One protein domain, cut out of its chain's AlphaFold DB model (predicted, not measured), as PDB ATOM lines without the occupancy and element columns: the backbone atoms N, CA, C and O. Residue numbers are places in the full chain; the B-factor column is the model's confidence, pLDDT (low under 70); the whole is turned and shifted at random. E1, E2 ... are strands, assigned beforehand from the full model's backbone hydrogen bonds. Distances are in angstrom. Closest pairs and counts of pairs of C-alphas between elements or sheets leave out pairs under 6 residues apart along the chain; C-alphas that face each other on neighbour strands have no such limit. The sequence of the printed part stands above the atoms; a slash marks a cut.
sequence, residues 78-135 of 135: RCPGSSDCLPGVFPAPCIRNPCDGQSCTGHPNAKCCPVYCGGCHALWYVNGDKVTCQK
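This is residues 78 to 135 of the 135 residues of an uncharacterized protein of Mytilus galloprovincialis (UniProt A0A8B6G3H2). Little regular structure is present: a small antiparallel sheet of three short strands, with a long unnamed stretch, residues 78 to 110, looping widely round the E1 and E2 hairpin before it enters E1. The printed part has 58 residues, 14 of them in E1, E2 and E3, with no named helix; the class is all strand. The whole is compact, radius of gyration of the C-alphas 11.6 A, spanning 33 by 22 by 18 A.

After residues 78 to 110, E1 covers residues 111 to 115 from C-alpha 111 at (48.235, 47.346, -29.342). E2, residues 121 to 126, is 16.8 A long. E3, residues 129 to 131, ends at C-alpha 131, (55.875, 52.899, -27.111).

The strands form a meander, each the antiparallel neighbour of the one before. Hairpin E1 and E2 has N 113 and O 123 at 2.7 A, within hydrogen-bond range; hairpin E2 and E3 has N 131 and O 124 at 2.8 A.

The C-alphas farthest apart, of Gly 88 and Pro 108, are 34.0 A apart. The printed part has no cut, and both links are tight. Residues 81 to 83 and 134 to 135 have pLDDT under 70.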
ATOM      1  N   ARG A  78      51.626  38.852 -28.541       81.12
ATOM      2  CA  ARG A  78      50.985  38.594 -27.260       81.12
ATOM      3  C   ARG A  78      51.522  39.611 -26.281       81.12
ATOM      4  O   ARG A  78      52.731  39.778 -26.166       81.12
ATOM      5  N   CYS A  79      50.614  40.269 -25.573       79.94
ATOM      6  CA  CYS A  79      51.012  41.116 -24.468       79.94
ATOM      7  C   CYS A  79      51.850  40.290 -23.487       79.94
ATOM      8  O   CYS A  79      51.467  39.145 -23.217       79.94
ATOM      9  N   PRO A  80      52.965  40.836 -22.969       74.31
ATOM     10  CA  PRO A  80      53.700  40.169 -21.908       74.31
ATOM     11  C   PRO A  80      52.715  39.830 -20.787       74.31
ATOM     12  O   PRO A  80      51.903  40.672 -20.395       74.31
ATOM     13  N   GLY A  81      52.717  38.559 -20.378       65.25
ATOM     14  CA  GLY A  81      51.719  37.999 -19.475       65.25
ATOM     15  C   GLY A  81      51.621  38.830 -18.203       65.25
ATOM     16  O   GLY A  81      52.602  39.022 -17.496       65.25
ATOM     17  N   SER A  82      50.425  39.330 -17.915       60.75
ATOM     18  CA  SER A  82      50.140  40.162 -16.748       60.75
ATOM     19  C   SER A  82      49.980  39.365 -15.447       60.75
ATOM     20  O   SER A  82      49.651  39.952 -14.418       60.75
ATOM     21  N   SER A  83      50.184  38.045 -15.497       61.28
ATOM     22  CA  SER A  83      50.046  37.118 -14.370       61.28
ATOM     23  C   SER A  83      51.350  36.856 -13.617       61.28
ATOM     24  O   SER A  83      51.296  36.532 -12.434       61.28
ATOM     25  N   ASP A  84      52.505  37.035 -14.266       71.19
ATOM     26  CA  ASP A  84      53.812  36.743 -13.672       71.19
ATOM     27  C   ASP A  84      54.458  38.043 -13.202       71.19
ATOM     28  O   ASP A  84      55.326  38.634 -13.850       71.19
ATOM     29  N   CYS A  85      53.962  38.540 -12.073       81.75
ATOM     30  CA  CYS A  85      54.528  39.724 -11.450       81.75
ATOM     31  C   CYS A  85      55.921  39.431 -10.882       81.75
ATOM     32  O   CYS A  85      56.209  38.327 -10.416       81.75
ATOM     33  N   LEU A  86      56.787  40.449 -10.896       84.62
ATOM     34  CA  LEU A  86      58.089  40.370 -10.237       84.62
ATOM     35  C   LEU A  86      57.919  40.023  -8.743       84.62
ATOM     36  O   LEU A  86      56.920  40.424  -8.139       84.62
ATOM     37  N   PRO A  87      58.893  39.332  -8.117       86.94
ATOM     38  CA  PRO A  87      58.847  39.042  -6.687       86.94
ATOM     39  C   PRO A  87      58.589  40.306  -5.854       86.94
ATOM     40  O   PRO A  87      59.247  41.327  -6.040       86.94
ATOM     41  N   GLY A  88      57.623  40.236  -4.937       85.56
ATOM     42  CA  GLY A  88      57.210  41.372  -4.103       85.56
ATOM     43  C   GLY A  88      56.210  42.332  -4.761       85.56
ATOM     44  O   GLY A  88      55.748  43.259  -4.097       85.56
ATOM     45  N   VAL A  89      55.831  42.107  -6.023       86.94
ATOM     46  CA  VAL A  89      54.770  42.850  -6.715       86.94
ATOM     47  C   VAL A  89      53.536  41.963  -6.834       86.94
ATOM     48  O   VAL A  89      53.600  40.862  -7.371       86.94
ATOM     49  N   PHE A  90      52.396  42.456  -6.360       86.69
ATOM     50  CA  PHE A  90      51.134  41.722  -6.408       86.69
ATOM     51  C   PHE A  90      50.234  42.241  -7.537       86.69
ATOM     52  O   PHE A  90      50.250  43.444  -7.826       86.69
ATOM     53  N   PRO A  91      49.433  41.368  -8.176       88.00
ATOM     54  CA  PRO A  91      48.366  41.805  -9.065       88.00
ATOM     55  C   PRO A  91      47.352  42.676  -8.313       88.00
ATOM     56  O   PRO A  91      46.885  42.313  -7.233       88.00
ATOM     57  N   ALA A  92      46.985  43.815  -8.891       88.31
ATOM     58  CA  ALA A  92      45.929  44.674  -8.382       88.31
ATOM     59  C   ALA A  92      44.545  44.164  -8.835       88.31
ATOM     60  O   ALA A  92      44.384  43.766  -9.994       88.31
ATOM     61  N   PRO A  93      43.518  44.210  -7.967       88.75
ATOM     62  CA  PRO A  93      42.156  43.826  -8.326       88.75
ATOM     63  C   PRO A  93      41.475  44.940  -9.139       88.75
ATOM     64  O   PRO A  93      40.759  45.785  -8.604       88.75
ATOM     65  N   CYS A  94      41.715  44.967 -10.450       89.06
ATOM     66  CA  CYS A  94      41.127  45.965 -11.344       89.06
ATOM     67  C   CYS A  94      39.653  45.661 -11.640       89.06
ATOM     68  O   CYS A  94      39.309  44.564 -12.067       89.06
ATOM     69  N   ILE A  95      38.786  46.664 -11.466       91.06
ATOM     70  CA  ILE A  95      37.340  46.553 -11.746       91.06
ATOM     71  C   ILE A  95      37.068  46.468 -13.259       91.06
ATOM     72  O   ILE A  95      36.080  45.878 -13.686       91.06
ATOM     73  N   ARG A  96      37.936  47.074 -14.079       91.31
ATOM     74  CA  ARG A  96      37.861  47.069 -15.546       91.31
ATOM     75  C   ARG A  96      39.219  46.744 -16.144       91.31
ATOM     76  O   ARG A  96      40.246  46.961 -15.496       91.31
ATOM     77  N   ASN A  97      39.220  46.260 -17.383       88.62
ATOM     78  CA  ASN A  97      40.456  46.072 -18.123       88.62
ATOM     79  C   ASN A  97      41.074  47.463 -18.400       88.62
ATOM     80  O   ASN A  97      40.382  48.334 -18.925       88.62
ATOM     81  N   PRO A  98      42.355  47.703 -18.052       89.31
ATOM     82  CA  PRO A  98      43.029  48.982 -18.277       89.31
ATOM     83  C   PRO A  98      43.000  49.476 -19.727       89.31
ATOM     84  O   PRO A  98      43.152  50.671 -19.958       89.31
ATOM     85  N   CYS A  99      42.823  48.576 -20.694       91.12
ATOM     86  CA  CYS A  99      42.723  48.908 -22.110       91.12
ATOM     87  C   CYS A  99      41.315  49.305 -22.567       91.12
ATOM     88  O   CYS A  99      41.173  49.824 -23.676       91.12
ATOM     89  N   ASP A 100      40.278  49.085 -21.755       91.50
ATOM     90  CA  ASP A 100      38.902  49.390 -22.146       91.50
ATOM     91  C   ASP A 100      38.721  50.901 -22.353       91.50
ATOM     92  O   ASP A 100      38.927  51.708 -21.444       91.50
ATOM     93  N   GLY A 101      38.315  51.288 -23.566       85.44
ATOM     94  CA  GLY A 101      38.048  52.684 -23.929       85.44
ATOM     95  C   GLY A 101      39.289  53.575 -24.029       85.44
ATOM     96  O   GLY A 101      39.146  54.789 -24.165       85.44
ATOM     97  N   GLN A 102      40.494  53.007 -23.963       87.62
ATOM     98  CA  GLN A 102      41.736  53.747 -24.165       87.62
ATOM     99  C   GLN A 102      42.151  53.715 -25.641       87.62
ATOM    100  O   GLN A 102      41.924  52.736 -26.349       87.62
ATOM    101  N   SER A 103      42.803  54.778 -26.103       86.25
ATOM    102  CA  SER A 103      43.422  54.854 -27.431       86.25
ATOM    103  C   SER A 103      44.747  55.602 -27.330       86.25
ATOM    104  O   SER A 103      44.945  56.379 -26.395       86.25
ATOM    105  N   CYS A 104      45.660  55.353 -28.273       88.31
ATOM    106  CA  CYS A 104      46.927  56.065 -28.332       88.31
ATOM    107  C   CYS A 104      47.024  56.940 -29.580       88.31
ATOM    108  O   CYS A 104      47.370  56.458 -30.654       88.31
ATOM    109  N   THR A 105      46.751  58.240 -29.443       86.44
ATOM    110  CA  THR A 105      46.685  59.167 -30.587       86.44
ATOM    111  C   THR A 105      48.011  59.267 -31.347       86.44
ATOM    112  O   THR A 105      48.009  59.327 -32.573       86.44
ATOM    113  N   GLY A 106      49.151  59.226 -30.644       86.12
ATOM    114  CA  GLY A 106      50.479  59.242 -31.277       86.12
ATOM    115  C   GLY A 106      50.847  57.943 -32.005       86.12
ATOM    116  O   GLY A 106      51.731  57.948 -32.859       86.12
ATOM    117  N   HIS A 107      50.166  56.837 -31.694       87.94
ATOM    118  CA  HIS A 107      50.408  55.520 -32.278       87.94
ATOM    119  C   HIS A 107      49.072  54.786 -32.483       87.94
ATOM    120  O   HIS A 107      48.740  53.886 -31.709       87.94
ATOM    121  N   PRO A 108      48.284  55.145 -33.514       84.50
ATOM    122  CA  PRO A 108      46.932  54.610 -33.706       84.50
ATOM    123  C   PRO A 108      46.904  53.098 -33.967       84.50
ATOM    124  O   PRO A 108      45.898  52.441 -33.731       84.50
ATOM    125  N   ASN A 109      48.018  52.530 -34.429       81.19
ATOM    126  CA  ASN A 109      48.206  51.097 -34.634       81.19
ATOM    127  C   ASN A 109      48.818  50.379 -33.415       81.19
ATOM    128  O   ASN A 109      49.159  49.197 -33.525       81.19
ATOM    129  N   ALA A 110      49.012  51.069 -32.285       87.75
ATOM    130  CA  ALA A 110      49.554  50.452 -31.087       87.75
ATOM    131  C   ALA A 110      48.536  49.506 -30.452       87.75
ATOM    132  O   ALA A 110      47.388  49.861 -30.182       87.75
ATOM    133  N   LYS A 111      48.992  48.300 -30.136       87.88
ATOM    134  CA  LYS A 111      48.235  47.346 -29.342       87.88
ATOM    135  C   LYS A 111      48.301  47.748 -27.874       87.88
ATOM    136  O   LYS A 111      49.390  47.880 -27.313       87.88
ATOM    137  N   CYS A 112      47.136  47.912 -27.254       90.12
ATOM    138  CA  CYS A 112      47.052  48.076 -25.811       90.12
ATOM    139  C   CYS A 112      47.248  46.730 -25.111       90.12
ATOM    140  O   CYS A 112      46.630  45.725 -25.470       90.12
ATOM    141  N   CYS A 113      48.088  46.733 -24.086       89.31
ATOM    142  CA  CYS A 113      48.388  45.597 -23.241       89.31
ATOM    143  C   CYS A 113      48.099  45.932 -21.778       89.31
ATOM    144  O   CYS A 113      48.767  46.804 -21.212       89.31
ATOM    145  N   PRO A 114      47.131  45.242 -21.153       89.31
ATOM    146  CA  PRO A 114      46.820  45.473 -19.758       89.31
ATOM    147  C   PRO A 114      47.896  44.852 -18.872       89.31
ATOM    148  O   PRO A 114      48.254  43.684 -19.028       89.31
ATOM    149  N   VAL A 115      48.383  45.631 -17.915       88.06
ATOM    150  CA  VAL A 115      49.288  45.187 -16.858       88.06
ATOM    151  C   VAL A 115      48.570  45.354 -15.532       88.06
ATOM    152  O   VAL A 115      48.091  46.442 -15.221       88.06
ATOM    153  N   TYR A 116      48.499  44.260 -14.777       89.94
ATOM    154  CA  TYR A 116      47.839  44.199 -13.473       89.94
ATOM    155  C   TYR A 116      48.841  44.211 -12.309       89.94
ATOM    156  O   TYR A 116      48.458  44.423 -11.165       89.94
ATOM    157  N   CYS A 117      50.128  43.987 -12.576       89.56
ATOM    158  CA  CYS A 117      51.169  43.963 -11.554       89.56
ATOM    159  C   CYS A 117      51.423  45.361 -10.985       89.56
ATOM    160  O   CYS A 117      51.794  46.270 -11.727       89.56
ATOM    161  N   GLY A 118      51.245  45.525  -9.671       87.62
ATOM    162  CA  GLY A 118      51.468  46.794  -8.970       87.62
ATOM    163  C   GLY A 118      50.388  47.857  -9.208       87.62
ATOM    164  O   GLY A 118      50.440  48.919  -8.593       87.62
ATOM    165  N   GLY A 119      49.397  47.575 -10.057       89.00
ATOM    166  CA  GLY A 119      48.331  48.509 -10.399       89.00
ATOM    167  C   GLY A 119      47.635  48.161 -11.713       89.00
ATOM    168  O   GLY A 119      47.978  47.192 -12.380       89.00
ATOM    169  N   CYS A 120      46.641  48.972 -12.078       89.19
ATOM    170  CA  CYS A 120      45.873  48.848 -13.315       89.19
ATOM    171  C   CYS A 120      46.477  49.763 -14.385       89.19
ATOM    172  O   CYS A 120      46.159  50.953 -14.435       89.19
ATOM    173  N   HIS A 121      47.357  49.230 -15.227       87.94
ATOM    174  CA  HIS A 121      48.094  50.020 -16.213       87.94
ATOM    175  C   HIS A 121      47.815  49.554 -17.642       87.94
ATOM    176  O   HIS A 121      47.679  48.364 -17.910       87.94
ATOM    177  N   ALA A 122      47.773  50.506 -18.572       90.06
ATOM    178  CA  ALA A 122      47.747  50.250 -20.005       90.06
ATOM    179  C   ALA A 122      49.134  50.541 -20.581       90.06
ATOM    180  O   ALA A 122      49.621  51.671 -20.498       90.06
ATOM    181  N   LEU A 123      49.778  49.522 -21.144       89.94
ATOM    182  CA  LEU A 123      51.007  49.679 -21.916       89.94
ATOM    183  C   LEU A 123      50.693  49.586 -23.405       89.94
ATOM    184  O   LEU A 123      49.792  48.860 -23.805       89.94
ATOM    185  N   TRP A 124      51.459  50.291 -24.226       90.56
ATOM    186  CA  TRP A 124      51.230  50.371 -25.663       90.56
ATOM    187  C   TRP A 124      52.407  49.777 -26.411       90.56
ATOM    188  O   TRP A 124      53.553  50.058 -26.065       90.56
ATOM    189  N   TYR A 125      52.118  48.966 -27.425       88.62
ATOM    190  CA  TYR A 125      53.135  48.288 -28.217       88.62
ATOM    191  C   TYR A 125      52.885  48.456 -29.710       88.62
ATOM    192  O   TYR A 125      51.771  48.233 -30.180       88.62
ATOM    193  N   VAL A 126      53.925  48.790 -30.468       87.50
ATOM    194  CA  VAL A 126      53.906  48.805 -31.935       87.50
ATOM    195  C   VAL A 126      54.903  47.759 -32.405       87.50
ATOM    196  O   VAL A 126      56.072  47.842 -32.059       87.50
ATOM    197  N   ASN A 127      54.441  46.756 -33.157       82.69
ATOM    198  CA  ASN A 127      55.281  45.646 -33.636       82.69
ATOM    199  C   ASN A 127      56.087  44.949 -32.518       82.69
ATOM    200  O   ASN A 127      57.190  44.479 -32.738       82.69
ATOM    201  N   GLY A 128      55.535  44.896 -31.304       80.69
ATOM    202  CA  GLY A 128      56.195  44.293 -30.144       80.69
ATOM    203  C   GLY A 128      57.108  45.225 -29.344       80.69
ATOM    204  O   GLY A 128      57.443  44.887 -28.209       80.69
ATOM    205  N   ASP A 129      57.407  46.423 -29.845       86.38
ATOM    206  CA  ASP A 129      58.165  47.432 -29.109       86.38
ATOM    207  C   ASP A 129      57.251  48.304 -28.255       86.38
ATOM    208  O   ASP A 129      56.238  48.830 -28.728       86.38
ATOM    209  N   LYS A 130      57.616  48.482 -26.981       88.56
ATOM    210  CA  LYS A 130      56.882  49.354 -26.063       88.56
ATOM    211  C   LYS A 130      57.036  50.809 -26.507       88.56
ATOM    212  O   LYS A 130      58.142  51.344 -26.515       88.56
ATOM    213  N   VAL A 131      55.919  51.471 -26.781       90.56
ATOM    214  CA  VAL A 131      55.875  52.899 -27.111       90.56
ATOM    215  C   VAL A 131      55.350  53.716 -25.937       90.56
ATOM    216  O   VAL A 131      54.570  53.239 -25.106       90.56
ATOM    217  N   THR A 132      55.784  54.972 -25.858       89.12
ATOM    218  CA  THR A 132      55.240  55.917 -24.880       89.12
ATOM    219  C   THR A 132      54.038  56.603 -25.494       89.12
ATOM    220  O   THR A 132      54.170  57.337 -26.468       89.12
ATOM    221  N   CYS A 133      52.865  56.385 -24.907       83.56
ATOM    222  CA  CYS A 133      51.691  57.131 -25.305       83.56
ATOM    223  C   CYS A 133      51.649  58.465 -24.554       83.56
ATOM    224  O   CYS A 133      51.506  58.476 -23.330       83.56
ATOM    225  N   GLN A 134      51.805  59.579 -25.271       67.50
ATOM    226  CA  GLN A 134      51.510  60.895 -24.710       67.50
ATOM    227  C   GLN A 134      49.988  61.056 -24.645       67.50
ATOM    228  O   GLN A 134      49.292  60.730 -25.607       67.50
ATOM    229  N   LYS A 135      49.497  61.472 -23.476       54.16
ATOM    230  CA  LYS A 135      48.092  61.830 -23.261       54.16
ATOM    231  C   LYS A 135      47.765  63.162 -23.915       54.16
ATOM    232  O   LYS A 135      48.651  64.043 -23.882       54.16
TER     233      LYS A 135